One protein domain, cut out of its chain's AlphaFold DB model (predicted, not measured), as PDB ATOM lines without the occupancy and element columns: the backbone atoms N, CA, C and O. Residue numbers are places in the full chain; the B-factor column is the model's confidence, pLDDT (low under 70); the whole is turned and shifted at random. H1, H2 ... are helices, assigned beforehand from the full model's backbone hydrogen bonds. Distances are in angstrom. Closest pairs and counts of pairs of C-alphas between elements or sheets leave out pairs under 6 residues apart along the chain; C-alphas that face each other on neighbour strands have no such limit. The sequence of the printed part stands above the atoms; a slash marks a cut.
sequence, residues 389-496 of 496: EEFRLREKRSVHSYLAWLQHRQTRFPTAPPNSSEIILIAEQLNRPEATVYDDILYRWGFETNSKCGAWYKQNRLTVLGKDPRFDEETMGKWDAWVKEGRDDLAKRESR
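Overview. This is residues 389 to 496 of the 496 residues of an uncharacterized protein of Phaeosphaeria nodorum (strain SN15 / ATCC MYA-4574 / FGSC 10173) (UniProt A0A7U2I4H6). Three helices crossing one another, H1, H2 and H3, make a small core; the short H4 makes a corner with the last residues of H3, the short H5 comes next in the chain and lies near H1, and the long H6 passes the end of H1 and one side of H2 as an arm whose last residues, 491 to 496, stick out. H5 folds back near H1, and H6 makes much of the longest axis. The printed part has 108 residues with six named helices, H1 to H6 in order along the chain, and no named strand; the class is all helix. The whole is compact, with a radius of gyration of the C-alphas of 14.6 A, and spans 46 by 34 by 24 A.

Along the chain. H1 takes residues 389 to 408 and is 28.4 A long from first to last C-alpha, beginning at C-alpha 389 (9.806, -1.051, 52.995). H2 takes residues 420 to 430, 15.3 A. H3 takes residues 434 to 449, 21.7 A, and ends at C-alpha 449 (-9.527, 6.665, 34.170). H4, residues 454 to 459, and H5, residues 461 to 465, are short. H6, residues 473 to 494, is the longest helix at 31.5 A, ending at C-alpha 494 (-6.062, 35.501, 52.061).

Arrangement. H3 is the hub, touching H1, H2 and H4. With residues 397 to 405 alone, H1 touches H3 about perpendicular, at 80 degrees; their closest C-alphas, of Ser 398 and Asp 440, are 4.5 A apart. With residues 401 to 408 alone, H1 touches H2 at a steep tilt of 60 degrees, opposite ways; the closest C-alphas, of Ala 404 and Ile 426, are 6.7 A apart. With residues 434 to 438 alone, H3 touches H2, only just about perpendicular at 70.1 degrees; the closest C-alphas, of Ala 427 and Glu 434, are 5.1 A apart. These helices are mostly crossed in their packing. H3 and H4 touch only at the corner, with C-alphas of Glu 448 and Gly 454 closest at 3.8 A. H5 is close to but not clearly touching H1, the closest C-alphas, of Val 399 and Leu 465, being 5.8 A apart. H6 is close to but not clearly touching H2, with the closest C-alphas, of Leu 425 and Gly 486, 7.6 A apart. H3 and H6 are apart. Every O i to N i+4 pair is within hydrogen-bond range in H1, H2, H4 and H5; in H3 it is 10 of 12 and in H6 15 of 18.

Size, cuts and confidence. The two C-alphas farthest apart, of Lys 452 and Arg 496, are 47.4 A apart. The printed part has no cut and ends at the chain's last residue. The link from H1 to H2, 11 residues, is long. Residues 491 to 496, of which 491 to 494 belong to H6, stand free. The mean pLDDT of the printed part is 84.5; it is under 70 at residues 473 to 487, 489 to 490, 493 and 496.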
ATOM      1  N   GLU A 389      10.571  -1.901  52.076       79.81
ATOM      2  CA  GLU A 389       9.806  -1.051  52.995       79.81
ATOM      3  C   GLU A 389       9.620   0.398  52.525       79.81
ATOM      4  O   GLU A 389       8.530   0.936  52.685       79.81
ATOM      5  N   GLU A 390      10.603   1.042  51.891       78.94
ATOM      6  CA  GLU A 390      10.420   2.380  51.302       78.94
ATOM      7  C   GLU A 390       9.374   2.362  50.179       78.94
ATOM      8  O   GLU A 390       8.536   3.267  50.106       78.94
ATOM      9  N   PHE A 391       9.349   1.304  49.358       80.31
ATOM     10  CA  PHE A 391       8.287   1.100  48.369       80.31
ATOM     11  C   PHE A 391       6.919   0.918  49.048       80.31
ATOM     12  O   PHE A 391       5.978   1.653  48.739       80.31
ATOM     13  N   ARG A 392       6.813   0.015  50.035       83.94
ATOM     14  CA  ARG A 392       5.579  -0.222  50.815       83.94
ATOM     15  C   ARG A 392       5.083   1.038  51.535       83.94
ATOM     16  O   ARG A 392       3.876   1.262  51.626       83.94
ATOM     17  N   LEU A 393       5.987   1.874  52.044       85.31
ATOM     18  CA  LEU A 393       5.663   3.150  52.686       85.31
ATOM     19  C   LEU A 393       5.180   4.193  51.671       85.31
ATOM     20  O   LEU A 393       4.219   4.907  51.961       85.31
ATOM     21  N   ARG A 394       5.788   4.267  50.477       83.50
ATOM     22  CA  ARG A 394       5.306   5.131  49.386       83.50
ATOM     23  C   ARG A 394       3.926   4.694  48.896       83.50
ATOM     24  O   ARG A 394       3.048   5.537  48.753       83.50
ATOM     25  N   GLU A 395       3.706   3.394  48.721       87.62
ATOM     26  CA  GLU A 395       2.405   2.825  48.357       87.62
ATOM     27  C   GLU A 395       1.317   3.197  49.375       87.62
ATOM     28  O   GLU A 395       0.306   3.787  48.990       87.62
ATOM     29  N   LYS A 396       1.550   2.943  50.672       90.19
ATOM     30  CA  LYS A 396       0.614   3.299  51.755       90.19
ATOM     31  C   LYS A 396       0.302   4.802  51.786       90.19
ATOM     32  O   LYS A 396      -0.853   5.178  51.976       90.19
ATOM     33  N   ARG A 397       1.306   5.661  51.566       89.75
ATOM     34  CA  ARG A 397       1.138   7.125  51.475       89.75
ATOM     35  C   ARG A 397       0.284   7.533  50.268       89.75
ATOM     36  O   ARG A 397      -0.649   8.315  50.440       89.75
ATOM     37  N   SER A 398       0.535   6.944  49.098       90.62
ATOM     38  CA  SER A 398      -0.247   7.182  47.877       90.62
ATOM     39  C   SER A 398      -1.714   6.790  48.038       90.62
ATOM     40  O   SER A 398      -2.606   7.580  47.728       90.62
ATOM     41  N   VAL A 399      -1.970   5.607  48.601       92.62
ATOM     42  CA  VAL A 399      -3.324   5.141  48.932       92.62
ATOM     43  C   VAL A 399      -4.027   6.118  49.882       92.62
ATOM     44  O   VAL A 399      -5.192   6.444  49.668       92.62
ATOM     45  N   HIS A 400      -3.327   6.631  50.898       93.38
ATOM     46  CA  HIS A 400      -3.922   7.541  51.877       93.38
ATOM     47  C   HIS A 400      -4.304   8.904  51.274       93.38
ATOM     48  O   HIS A 400      -5.422   9.367  51.495       93.38
ATOM     49  N   SER A 401      -3.437   9.503  50.449       96.38
ATOM     50  CA  SER A 401      -3.759  10.740  49.720       96.38
ATOM     51  C   SER A 401      -4.908  10.560  48.728       96.38
ATOM     52  O   SER A 401      -5.783  11.420  48.649       96.38
ATOM     53  N   TYR A 402      -4.962   9.428  48.020       96.31
ATOM     54  CA  TYR A 402      -6.059   9.148  47.093       96.31
ATOM     55  C   TYR A 402      -7.408   8.973  47.803       96.31
ATOM     56  O   TYR A 402      -8.408   9.555  47.384       96.31
ATOM     57  N   LEU A 403      -7.438   8.236  48.919       94.62
ATOM     58  CA  LEU A 403      -8.648   8.069  49.728       94.62
ATOM     59  C   LEU A 403      -9.134   9.399  50.323       94.62
ATOM     60  O   LEU A 403     -10.335   9.659  50.290       94.62
ATOM     61  N   ALA A 404      -8.227  10.259  50.799       94.06
ATOM     62  CA  ALA A 404      -8.577  11.594  51.292       94.06
ATOM     63  C   ALA A 404      -9.200  12.477  50.192       94.06
ATOM     64  O   ALA A 404     -10.172  13.183  50.453       94.06
ATOM     65  N   TRP A 405      -8.718  12.382  48.947       96.25
ATOM     66  CA  TRP A 405      -9.296  13.105  47.807       96.25
ATOM     67  C   TRP A 405     -10.676  12.596  47.384       96.25
ATOM     68  O   TRP A 405     -11.581  13.403  47.157       96.25
ATOM     69  N   LEU A 406     -10.877  11.272  47.345       93.88
ATOM     70  CA  LEU A 406     -12.215  10.700  47.164       93.88
ATOM     71  C   LEU A 406     -13.172  11.205  48.254       93.88
ATOM     72  O   LEU A 406     -14.309  11.566  47.953       93.88
ATOM     73  N   GLN A 407     -12.696  11.281  49.503       90.69
ATOM     74  CA  GLN A 407     -13.478  11.758  50.643       90.69
ATOM     75  C   GLN A 407     -13.820  13.253  50.546       90.69
ATOM     76  O   GLN A 407     -14.979  13.611  50.733       90.69
ATOM     77  N   HIS A 408     -12.854  14.104  50.184       90.94
ATOM     78  CA  HIS A 408     -13.055  15.539  49.938       90.94
ATOM     79  C   HIS A 408     -14.118  15.798  48.862       90.94
ATOM     80  O   HIS A 408     -14.943  16.699  48.996       90.94
ATOM     81  N   ARG A 409     -14.118  15.010  47.779       91.56
ATOM     82  CA  ARG A 409     -15.108  15.144  46.698       91.56
ATOM     83  C   ARG A 409     -16.466  14.501  46.995       91.56
ATOM     84  O   ARG A 409     -17.351  14.612  46.151       91.56
ATOM     85  N   GLN A 410     -16.615  13.796  48.121       87.44
ATOM     86  CA  GLN A 410     -17.819  13.037  48.499       87.44
ATOM     87  C   GLN A 410     -18.340  12.082  47.398       87.44
ATOM     88  O   GLN A 410     -19.497  11.669  47.408       87.44
ATOM     89  N   THR A 411     -17.502  11.716  46.420       87.25
ATOM     90  CA  THR A 411     -17.922  10.953  45.238       87.25
ATOM     91  C   THR A 411     -17.123   9.677  45.102       87.25
ATOM     92  O   THR A 411     -15.890   9.673  45.081       87.25
ATOM     93  N   ARG A 412     -17.839   8.561  44.951       83.81
ATOM     94  CA  ARG A 412     -17.193   7.270  44.738       83.81
ATOM     95  C   ARG A 412     -16.532   7.200  43.362       83.81
ATOM     96  O   ARG A 412     -15.598   6.430  43.230       83.81
ATOM     97  N   PHE A 413     -16.921   7.980  42.350       86.69
ATOM     98  CA  PHE A 413     -16.339   7.868  40.999       86.69
ATOM     99  C   PHE A 413     -16.065   9.240  40.348       86.69
ATOM    100  O   PHE A 413     -16.826   9.670  39.482       86.69
ATOM    101  N   PRO A 414     -14.974   9.937  40.727       90.75
ATOM    102  CA  PRO A 414     -14.640  11.247  40.166       90.75
ATOM    103  C   PRO A 414     -14.209  11.148  38.695       90.75
ATOM    104  O   PRO A 414     -13.213  10.503  38.353       90.75
ATOM    105  N   THR A 415     -14.950  11.833  37.827       89.19
ATOM    106  CA  THR A 415     -14.713  11.892  36.374       89.19
ATOM    107  C   THR A 415     -13.644  12.909  35.973       89.19
ATOM    108  O   THR A 415     -12.952  12.696  34.983       89.19
ATOM    109  N   ALA A 416     -13.483  13.991  36.739       93.38
ATOM    110  CA  ALA A 416     -12.469  15.024  36.523       93.38
ATOM    111  C   ALA A 416     -11.163  14.733  37.300       93.38
ATOM    112  O   ALA A 416     -11.233  14.117  38.369       93.38
ATOM    113  N   PRO A 417      -9.992  15.222  36.837       94.25
ATOM    114  CA  PRO A 417      -8.745  15.207  37.617       94.25
ATOM    115  C   PRO A 417      -8.870  16.032  38.915       94.25
ATOM    116  O   PRO A 417      -9.842  16.779  39.058       94.25
ATOM    117  N   PRO A 418      -7.926  15.914  39.870       94.69
ATOM    118  CA  PRO A 418      -7.860  16.784  41.047       94.69
ATOM    119  C   PRO A 418      -7.600  18.250  40.676       94.69
ATOM    120  O   PRO A 418      -6.811  18.539  39.775       94.69
ATOM    121  N   ASN A 419      -8.218  19.171  41.416       94.88
ATOM    122  CA  ASN A 419      -8.016  20.614  41.264       94.88
ATOM    123  C   ASN A 419      -6.970  21.110  42.281       94.88
ATOM    124  O   ASN A 419      -6.877  20.569  43.382       94.88
ATOM    125  N   SER A 420      -6.226  22.175  41.968       91.88
ATOM    126  CA  SER A 420      -5.166  22.710  42.847       91.88
ATOM    127  C   SER A 420      -5.647  23.059  44.262       91.88
ATOM    128  O   SER A 420      -4.980  22.716  45.233       91.88
ATOM    129  N   SER A 421      -6.831  23.658  44.403       93.44
ATOM    130  CA  SER A 421      -7.428  23.978  45.707       93.44
ATOM    131  C   SER A 421      -7.754  22.743  46.556       93.44
ATOM    132  O   SER A 421      -7.614  22.788  47.774       93.44
ATOM    133  N   GLU A 422      -8.128  21.621  45.933       94.44
ATOM    134  CA  GLU A 422      -8.346  20.351  46.638       94.44
ATOM    135  C   GLU A 422      -7.018  19.786  47.147       94.44
ATOM    136  O   GLU A 422      -6.936  19.317  48.279       94.44
ATOM    137  N   ILE A 423      -5.963  19.867  46.324       97.12
ATOM    138  CA  ILE A 423      -4.616  19.429  46.706       97.12
ATOM    139  C   ILE A 423      -4.113  20.201  47.921       97.12
ATOM    140  O   ILE A 423      -3.630  19.559  48.846       97.12
ATOM    141  N   ILE A 424      -4.261  21.529  47.951       94.44
ATOM    142  CA  ILE A 424      -3.831  22.371  49.080       94.44
ATOM    143  C   ILE A 424      -4.529  21.932  50.378       94.44
ATOM    144  O   ILE A 424      -3.861  21.635  51.369       94.44
ATOM    145  N   LEU A 425      -5.861  21.794  50.357       94.50
ATOM    146  CA  LEU A 425      -6.643  21.384  51.531       94.50
ATOM    147  C   LEU A 425      -6.268  19.975  52.029       94.50
ATOM    148  O   LEU A 425      -6.148  19.754  53.233       94.50
ATOM    149  N   ILE A 426      -6.041  19.023  51.119       95.56
ATOM    150  CA  ILE A 426      -5.659  17.642  51.466       95.56
ATOM    151  C   ILE A 426      -4.191  17.564  51.917       95.56
ATOM    152  O   ILE A 426      -3.850  16.766  52.790       95.56
ATOM    153  N   ALA A 427      -3.311  18.388  51.351       95.94
ATOM    154  CA  ALA A 427      -1.909  18.492  51.738       95.94
ATOM    155  C   ALA A 427      -1.758  19.030  53.165       95.94
ATOM    156  O   ALA A 427      -1.022  18.441  53.960       95.94
ATOM    157  N   GLU A 428      -2.526  20.064  53.519       94.31
ATOM    158  CA  GLU A 428      -2.619  20.560  54.891       94.31
ATOM    159  C   GLU A 428      -3.239  19.512  55.831       94.31
ATOM    160  O   GLU A 428      -2.629  19.175  56.847       94.31
ATOM    161  N   GLN A 429      -4.379  18.907  55.464       93.00
ATOM    162  CA  GLN A 429      -5.050  17.877  56.272       93.00
ATOM    163  C   GLN A 429      -4.147  16.671  56.590       93.00
ATOM    164  O   GLN A 429      -4.215  16.112  57.685       93.00
ATOM    165  N   LEU A 430      -3.307  16.254  55.638       94.06
ATOM    166  CA  LEU A 430      -2.387  15.125  55.800       94.06
ATOM    167  C   LEU A 430      -1.001  15.529  56.330       94.06
ATOM    168  O   LEU A 430      -0.181  14.643  56.574       94.06
ATOM    169  N   ASN A 431      -0.728  16.830  56.492       95.44
ATOM    170  CA  ASN A 431       0.592  17.396  56.791       95.44
ATOM    171  C   ASN A 431       1.688  16.872  55.831       95.44
ATOM    172  O   ASN A 431       2.677  16.251  56.236       95.44
ATOM    173  N   ARG A 432       1.474  17.062  54.522       95.88
ATOM    174  CA  ARG A 432       2.353  16.593  53.434       95.88
ATOM    175  C   ARG A 432       2.582  17.686  52.380       95.88
ATOM    176  O   ARG A 432       1.705  18.516  52.191       95.88
ATOM    177  N   PRO A 433       3.697  17.661  51.622       97.19
ATOM    178  CA  PRO A 433       3.900  18.592  50.511       97.19
ATOM    179  C   PRO A 433       2.878  18.388  49.382       97.19
ATOM    180  O   PRO A 433       2.698  17.265  48.903       97.19
ATOM    181  N   GLU A 434       2.278  19.485  48.915       96.69
ATOM    182  CA  GLU A 434       1.244  19.524  47.867       96.69
ATOM    183  C   GLU A 434       1.613  18.729  46.613       96.69
ATOM    184  O   GLU A 434       0.853  17.862  46.187       96.69
ATOM    185  N   ALA A 435       2.811  18.953  46.061       94.56
ATOM    186  CA  ALA A 435       3.278  18.256  44.864       94.56
ATOM    187  C   ALA A 435       3.285  16.725  45.042       94.56
ATOM    188  O   ALA A 435       2.855  15.993  44.156       94.56
ATOM    189  N   THR A 436       3.692  16.227  46.216       96.12
ATOM    190  CA  THR A 436       3.681  14.783  46.496       96.12
ATOM    191  C   THR A 436       2.261  14.240  46.651       96.12
ATOM    192  O   THR A 436       2.014  13.088  46.311       96.12
ATOM    193  N   VAL A 437       1.329  15.045  47.166       97.06
ATOM    194  CA  VAL A 437      -0.091  14.679  47.294       97.06
ATOM    195  C   VAL A 437      -0.771  14.653  45.920       97.06
ATOM    196  O   VAL A 437      -1.500  13.707  45.631       97.06
ATOM    197  N   TYR A 438      -0.471  15.617  45.046       97.12
ATOM    198  CA  TYR A 438      -0.927  15.654  43.653       97.12
ATOM    199  C   TYR A 438      -0.426  14.452  42.845       97.12
ATOM    200  O   TYR A 438      -1.243  13.751  42.248       97.12
ATOM    201  N   ASP A 439       0.878  14.157  42.894       95.75
ATOM    202  CA  ASP A 439       1.469  12.983  42.236       95.75
ATOM    203  C   ASP A 439       0.827  11.675  42.729       95.75
ATOM    204  O   ASP A 439       0.443  10.819  41.929       95.75
ATOM    205  N   ASP A 440       0.668  11.530  44.049       96.81
ATOM    206  CA  ASP A 440       0.065  10.354  44.682       96.81
ATOM    207  C   ASP A 440      -1.405  10.141  44.267       96.81
ATOM    208  O   ASP A 440      -1.821   8.994  44.064       96.81
ATOM    209  N   ILE A 441      -2.181  11.228  44.132       96.88
ATOM    210  CA  ILE A 441      -3.586  11.206  43.696       96.88
ATOM    211  C   ILE A 441      -3.681  10.923  42.194       96.88
ATOM    212  O   ILE A 441      -4.445  10.041  41.799       96.88
ATOM    213  N   LEU A 442      -2.905  11.619  41.354       95.81
ATOM    214  CA  LEU A 442      -2.895  11.405  39.903       95.81
ATOM    215  C   LEU A 442      -2.476   9.983  39.536       95.81
ATOM    216  O   LEU A 442      -3.082   9.384  38.646       95.81
ATOM    217  N   TYR A 443      -1.483   9.425  40.231       94.06
ATOM    218  CA  TYR A 443      -1.029   8.052  40.022       94.06
ATOM    219  C   TYR A 443      -2.167   7.041  40.227       94.06
ATOM    220  O   TYR A 443      -2.369   6.161  39.390       94.06
ATOM    221  N   ARG A 444      -2.965   7.195  41.293       94.12
ATOM    222  CA  ARG A 444      -4.102   6.301  41.579       94.12
ATOM    223  C   ARG A 444      -5.318   6.582  40.699       94.12
ATOM    224  O   ARG A 444      -5.881   5.640  40.149       94.12
ATOM    225  N   TRP A 445      -5.668   7.849  40.473       95.06
ATOM    226  CA  TRP A 445      -6.744   8.236  39.553       95.06
ATOM    227  C   TRP A 445      -6.482   7.736  38.124       95.06
ATOM    228  O   TRP A 445      -7.387   7.216  37.476       95.06
ATOM    229  N   GLY A 446      -5.228   7.796  37.661       93.88
ATOM    230  CA  GLY A 446      -4.814   7.318  36.342       93.88
ATOM    231  C   GLY A 446      -5.043   5.819  36.113       93.88
ATOM    232  O   GLY A 446      -5.395   5.435  34.996       93.88
ATOM    233  N   PHE A 447      -4.940   4.974  37.147       91.38
ATOM    234  CA  PHE A 447      -5.325   3.558  37.040       91.38
ATOM    235  C   PHE A 447      -6.828   3.365  36.813       91.38
ATOM    236  O   PHE A 447      -7.221   2.353  36.243       91.38
ATOM    237  N   GLU A 448      -7.666   4.316  37.224       92.38
ATOM    238  CA  GLU A 448      -9.126   4.222  37.142       92.38
ATOM    239  C   GLU A 448      -9.737   4.911  35.916       92.38
ATOM    240  O   GLU A 448     -10.849   4.557  35.505       92.38
ATOM    241  N   THR A 449      -9.052   5.900  35.338       89.31
ATOM    242  CA  THR A 449      -9.527   6.665  34.170       89.31
ATOM    243  C   THR A 449      -8.742   6.400  32.891       89.31
ATOM    244  O   THR A 449      -9.347   6.359  31.826       89.31
ATOM    245  N   ASN A 450      -7.427   6.169  32.981       80.94
ATOM    246  CA  ASN A 450      -6.527   6.108  31.822       80.94
ATOM    247  C   ASN A 450      -5.971   4.701  31.527       80.94
ATOM    248  O   ASN A 450      -5.188   4.541  30.589       80.94
ATOM    249  N   SER A 451      -6.364   3.688  32.310       80.50
ATOM    250  CA  SER A 451      -6.004   2.278  32.111       80.50
ATOM    251  C   SER A 451      -7.165   1.469  31.532       80.50
ATOM    252  O   SER A 451      -8.317   1.659  31.920       80.50
ATOM    253  N   LYS A 452      -6.848   0.472  30.694       80.50
ATOM    254  CA  LYS A 452      -7.795  -0.564  30.234       80.50
ATOM    255  C   LYS A 452      -8.486  -1.277  31.400       80.50
ATOM    256  O   LYS A 452      -9.671  -1.578  31.328       80.50
ATOM    257  N   CYS A 453      -7.765  -1.478  32.502       84.62
ATOM    258  CA  CYS A 453      -8.296  -2.095  33.715       84.62
ATOM    259  C   CYS A 453      -9.056  -1.104  34.618       84.62
ATOM    260  O   CYS A 453      -9.379  -1.451  35.749       84.62
ATOM    261  N   GLY A 454      -9.350   0.124  34.173       88.94
ATOM    262  CA  GLY A 454      -9.944   1.165  35.020       88.94
ATOM    263  C   GLY A 454     -11.316   0.811  35.594       88.94
ATOM    264  O   GLY A 454     -11.605   1.149  36.741       88.94
ATOM    265  N   ALA A 455     -12.128   0.051  34.852       87.31
ATOM    266  CA  ALA A 455     -13.370  -0.526  35.370       87.31
ATOM    267  C   ALA A 455     -13.105  -1.543  36.498       87.31
ATOM    268  O   ALA A 455     -13.745  -1.478  37.547       87.31
ATOM    269  N   TRP A 456     -12.108  -2.419  36.322       91.56
ATOM    270  CA  TRP A 456     -11.699  -3.393  37.336       91.56
ATOM    271  C   TRP A 456     -11.147  -2.707  38.594       91.56
ATOM    272  O   TRP A 456     -11.571  -3.054  39.694       91.56
ATOM    273  N   TYR A 457     -10.289  -1.688  38.461       90.12
ATOM    274  CA  TYR A 457      -9.770  -0.919  39.603       90.12
ATOM    275  C   TYR A 457     -10.893  -0.229  40.392       90.12
ATOM    276  O   TYR A 457     -10.929  -0.335  41.618       90.12
ATOM    277  N   LYS A 458     -11.857   0.395  39.699       88.31
ATOM    278  CA  LYS A 458     -13.055   1.000  40.311       88.31
ATOM    279  C   LYS A 458     -13.916  -0.013  41.073       88.31
ATOM    280  O   LYS A 458     -14.444   0.320  42.129       88.31
ATOM    281  N   GLN A 459     -14.057  -1.232  40.553       86.06
ATOM    282  CA  GLN A 459     -14.805  -2.316  41.203       86.06
ATOM    283  C   GLN A 459     -14.041  -2.931  42.390       86.06
ATOM    284  O   GLN A 459     -14.649  -3.256  43.406       86.06
ATOM    285  N   ASN A 460     -12.711  -3.045  42.297       88.00
ATOM    286  CA  ASN A 460     -11.860  -3.774  43.245       88.00
ATOM    287  C   ASN A 460     -11.101  -2.864  44.230       88.00
ATOM    288  O   ASN A 460     -10.120  -3.289  44.844       88.00
ATOM    289  N   ARG A 461     -11.542  -1.613  44.431       89.06
ATOM    290  CA  ARG A 461     -10.869  -0.663  45.338       89.06
ATOM    291  C   ARG A 461     -10.659  -1.174  46.754       89.06
ATOM    292  O   ARG A 461      -9.622  -0.883  47.334       89.06
ATOM    293  N   LEU A 462     -11.609  -1.930  47.306       88.94
ATOM    294  CA  LEU A 462     -11.463  -2.494  48.650       88.94
ATOM    295  C   LEU A 462     -10.210  -3.382  48.740       88.94
ATOM    296  O   LEU A 462      -9.470  -3.295  49.714       88.94
ATOM    297  N   THR A 463      -9.935  -4.151  47.685       87.25
ATOM    298  CA  THR A 463      -8.750  -5.005  47.538       87.25
ATOM    299  C   THR A 463      -7.480  -4.190  47.266       87.25
ATOM    300  O   THR A 463      -6.441  -4.459  47.859       87.25
ATOM    301  N   VAL A 464      -7.549  -3.178  46.391       88.31
ATOM    302  CA  VAL A 464      -6.372  -2.411  45.924       88.31
ATOM    303  C   VAL A 464      -5.917  -1.327  46.914       88.31
ATOM    304  O   VAL A 464      -4.726  -1.049  47.026       88.31
ATOM    305  N   LEU A 465      -6.852  -0.694  47.623       89.12
ATOM    306  CA  LEU A 465      -6.607   0.420  48.549       89.12
ATOM    307  C   LEU A 465      -6.788   0.017  50.025       89.12
ATOM    308  O   LEU A 465      -6.612   0.846  50.918       89.12
ATOM    309  N   GLY A 466      -7.227  -1.214  50.304       89.38
ATOM    310  CA  GLY A 466      -7.633  -1.669  51.642       89.38
ATOM    311  C   GLY A 466      -8.918  -1.014  52.179       89.38
ATOM    312  O   GLY A 466      -9.371  -1.358  53.269       89.38
ATOM    313  N   LYS A 467      -9.497  -0.054  51.444       86.00
ATOM    314  CA  LYS A 467     -10.737   0.670  51.756       86.00
ATOM    315  C   LYS A 467     -11.431   1.081  50.458       86.00
ATOM    316  O   LYS A 467     -10.789   1.598  49.551       86.00
ATOM    317  N   ASP A 468     -12.747   0.925  50.401       83.38
ATOM    318  CA  ASP A 468     -13.597   1.514  49.363       83.38
ATOM    319  C   ASP A 468     -14.501   2.561  50.031       83.38
ATOM    320  O   ASP A 468     -15.358   2.182  50.834       83.38
ATOM    321  N   PRO A 469     -14.277   3.869  49.802       79.44
ATOM    322  CA  PRO A 469     -15.018   4.906  50.501       79.44
ATOM    323  C   PRO A 469     -16.461   4.957  49.988       79.44
ATOM    324  O   PRO A 469     -16.724   5.178  48.802       79.44
ATOM    325  N   ARG A 470     -17.398   4.739  50.911       77.75
ATOM    326  CA  ARG A 470     -18.837   4.889  50.692       77.75
ATOM    327  C   ARG A 470     -19.278   6.235  51.255       77.75
ATOM    328  O   ARG A 470     -18.832   6.626  52.329       77.75
ATOM    329  N   PHE A 471     -20.146   6.912  50.515       73.81
ATOM    330  CA  PHE A 471     -20.700   8.210  50.876       73.81
ATOM    331  C   PHE A 471     -22.204   8.044  51.040       73.81
ATOM    332  O   PHE A 471     -22.950   8.051  50.064       73.81
ATOM    333  N   ASP A 472     -22.619   7.797  52.279       72.25
ATOM    334  CA  ASP A 472     -24.007   7.953  52.702       72.25
ATOM    335  C   ASP A 472     -24.284   9.421  53.064       72.25
ATOM    336  O   ASP A 472     -23.367  10.221  53.273       72.25
ATOM    337  N   GLU A 473     -25.563   9.791  53.117       59.09
ATOM    338  CA  GLU A 473     -25.992  11.173  53.373       59.09
ATOM    339  C   GLU A 473     -25.522  11.687  54.747       59.09
ATOM    340  O   GLU A 473     -25.191  12.866  54.892       59.09
ATOM    341  N   GLU A 474     -25.396  10.800  55.741       57.62
ATOM    342  CA  GLU A 474     -24.910  11.146  57.080       57.62
ATOM    343  C   GLU A 474     -23.406  11.484  57.089       57.62
ATOM    344  O   GLU A 474     -22.973  12.417  57.774       57.62
ATOM    345  N   THR A 475     -22.591  10.760  56.317       60.25
ATOM    346  CA  THR A 475     -21.154  11.039  56.168       60.25
ATOM    347  C   THR A 475     -20.909  12.263  55.287       60.25
ATOM    348  O   THR A 475     -20.017  13.058  55.598       60.25
ATOM    349  N   MET A 476     -21.722  12.470  54.244       55.09
ATOM    350  CA  MET A 476     -21.687  13.689  53.424       55.09
ATOM    351  C   MET A 476     -21.970  14.935  54.272       55.09
ATOM    352  O   MET A 476     -21.155  15.857  54.287       55.09
ATOM    353  N   GLY A 477     -23.031  14.927  55.091       58.62
ATOM    354  CA  GLY A 477     -23.379  16.056  55.965       58.62
ATOM    355  C   GLY A 477     -22.291  16.438  56.982       58.62
ATOM    356  O   GLY A 477     -22.099  17.623  57.265       58.62
ATOM    357  N   LYS A 478     -21.526  15.461  57.492       58.50
ATOM    358  CA  LYS A 478     -20.388  15.706  58.401       58.50
ATOM    359  C   LYS A 478     -19.200  16.358  57.692       58.50
ATOM    360  O   LYS A 478     -18.547  17.215  58.284       58.50
ATOM    361  N   TRP A 479     -18.927  15.990  56.437       53.19
ATOM    362  CA  TRP A 479     -17.886  16.650  55.641       53.19
ATOM    363  C   TRP A 479     -18.337  18.053  55.218       53.19
ATOM    364  O   TRP A 479     -17.555  18.990  55.307       53.19
ATOM    365  N   ASP A 480     -19.601  18.247  54.838       56.41
ATOM    366  CA  ASP A 480     -20.113  19.528  54.325       56.41
ATOM    367  C   ASP A 480     -20.017  20.702  55.322       56.41
ATOM    368  O   ASP A 480     -19.920  21.866  54.919       56.41
ATOM    369  N   ALA A 481     -19.992  20.406  56.625       63.09
ATOM    370  CA  ALA A 481     -19.633  21.362  57.673       63.09
ATOM    371  C   ALA A 481     -18.136  21.741  57.627       63.09
ATOM    372  O   ALA A 481     -17.790  22.921  57.669       63.09
ATOM    373  N   TRP A 482     -17.253  20.756  57.448       61.19
ATOM    374  CA  TRP A 482     -15.799  20.930  57.369       61.19
ATOM    375  C   TRP A 482     -15.342  21.623  56.069       61.19
ATOM    376  O   TRP A 482     -14.433  22.449  56.118       61.19
ATOM    377  N   VAL A 483     -15.996  21.403  54.908       60.94
ATOM    378  CA  VAL A 483     -15.677  22.183  53.678       60.94
ATOM    379  C   VAL A 483     -15.987  23.677  53.857       60.94
ATOM    380  O   VAL A 483     -15.474  24.504  53.103       60.94
ATOM    381  N   LYS A 484     -16.891  24.036  54.777       69.19
ATOM    382  CA  LYS A 484     -17.201  25.439  55.095       69.19
ATOM    383  C   LYS A 484     -16.131  25.990  56.029       69.19
ATOM    384  O   LYS A 484     -15.462  26.939  55.648       69.19
ATOM    385  N   GLU A 485     -15.864  25.304  57.140       66.75
ATOM    386  CA  GLU A 485     -14.805  25.658  58.096       66.75
ATOM    387  C   GLU A 485     -13.433  25.861  57.418       66.75
ATOM    388  O   GLU A 485     -12.818  26.916  57.572       66.75
ATOM    389  N   GLY A 486     -12.999  24.918  56.571       66.81
ATOM    390  CA  GLY A 486     -11.734  25.013  55.834       66.81
ATOM    391  C   GLY A 486     -11.696  26.108  54.757       66.81
ATOM    392  O   GLY A 486     -10.644  26.708  54.536       66.81
ATOM    393  N   ARG A 487     -12.828  26.426  54.107       66.75
ATOM    394  CA  ARG A 487     -12.904  27.567  53.170       66.75
ATOM    395  C   ARG A 487     -12.904  28.903  53.898       66.75
ATOM    396  O   ARG A 487     -12.231  29.826  53.447       66.75
ATOM    397  N   ASP A 488     -13.599  28.990  55.026       70.56
ATOM    398  CA  ASP A 488     -13.601  30.180  55.867       70.56
ATOM    399  C   ASP A 488     -12.188  30.448  56.414       70.56
ATOM    400  O   ASP A 488     -11.752  31.596  56.446       70.56
ATOM    401  N   ASP A 489     -11.442  29.414  56.812       69.25
ATOM    402  CA  ASP A 489     -10.050  29.550  57.266       69.25
ATOM    403  C   ASP A 489      -9.063  29.896  56.141       69.25
ATOM    404  O   ASP A 489      -8.152  30.695  56.373       69.25
ATOM    405  N   LEU A 490      -9.260  29.389  54.919       63.44
ATOM    406  CA  LEU A 490      -8.474  29.821  53.757       63.44
ATOM    407  C   LEU A 490      -8.733  31.303  53.438       63.44
ATOM    408  O   LEU A 490      -7.787  32.084  53.335       63.44
ATOM    409  N   ALA A 491      -9.999  31.730  53.406       72.00
ATOM    410  CA  ALA A 491     -10.367  33.131  53.189       72.00
ATOM    411  C   ALA A 491      -9.815  34.065  54.289       72.00
ATOM    412  O   ALA A 491      -9.340  35.160  53.990       72.00
ATOM    413  N   LYS A 492      -9.790  33.621  55.556       76.00
ATOM    414  CA  LYS A 492      -9.150  34.342  56.683       76.00
ATOM    415  C   LYS A 492      -7.623  34.454  56.557       76.00
ATOM    416  O   LYS A 492      -7.036  35.284  57.255       76.00
ATOM    417  N   ARG A 493      -6.970  33.609  55.748       69.81
ATOM    418  CA  ARG A 493      -5.532  33.710  55.424       69.81
ATOM    419  C   ARG A 493      -5.291  34.651  54.251       69.81
ATOM    420  O   ARG A 493      -4.379  35.457  54.331       69.81
ATOM    421  N   GLU A 494      -6.124  34.589  53.214       73.56
ATOM    422  CA  GLU A 494      -6.062  35.501  52.061       73.56
ATOM    423  C   GLU A 494      -6.418  36.955  52.430       73.56
ATOM    424  O   GLU A 494      -6.023  37.888  51.736       73.56
ATOM    425  N   SER A 495      -7.127  37.168  53.546       76.31
ATOM    426  CA  SER A 495      -7.479  38.492  54.077       76.31
ATOM    427  C   SER A 495      -6.470  39.076  55.090       76.31
ATOM    428  O   SER A 495      -6.881  39.871  55.943       76.31
ATOM    429  N   ARG A 496      -5.201  38.639  55.091       65.31
ATOM    430  CA  ARG A 496      -4.160  39.041  56.063       65.31
ATOM    431  C   ARG A 496      -2.839  39.419  55.404       65.31
ATOM    432  O   ARG A 496      -2.221  40.361  55.943       65.31
TER     433      ARG A 496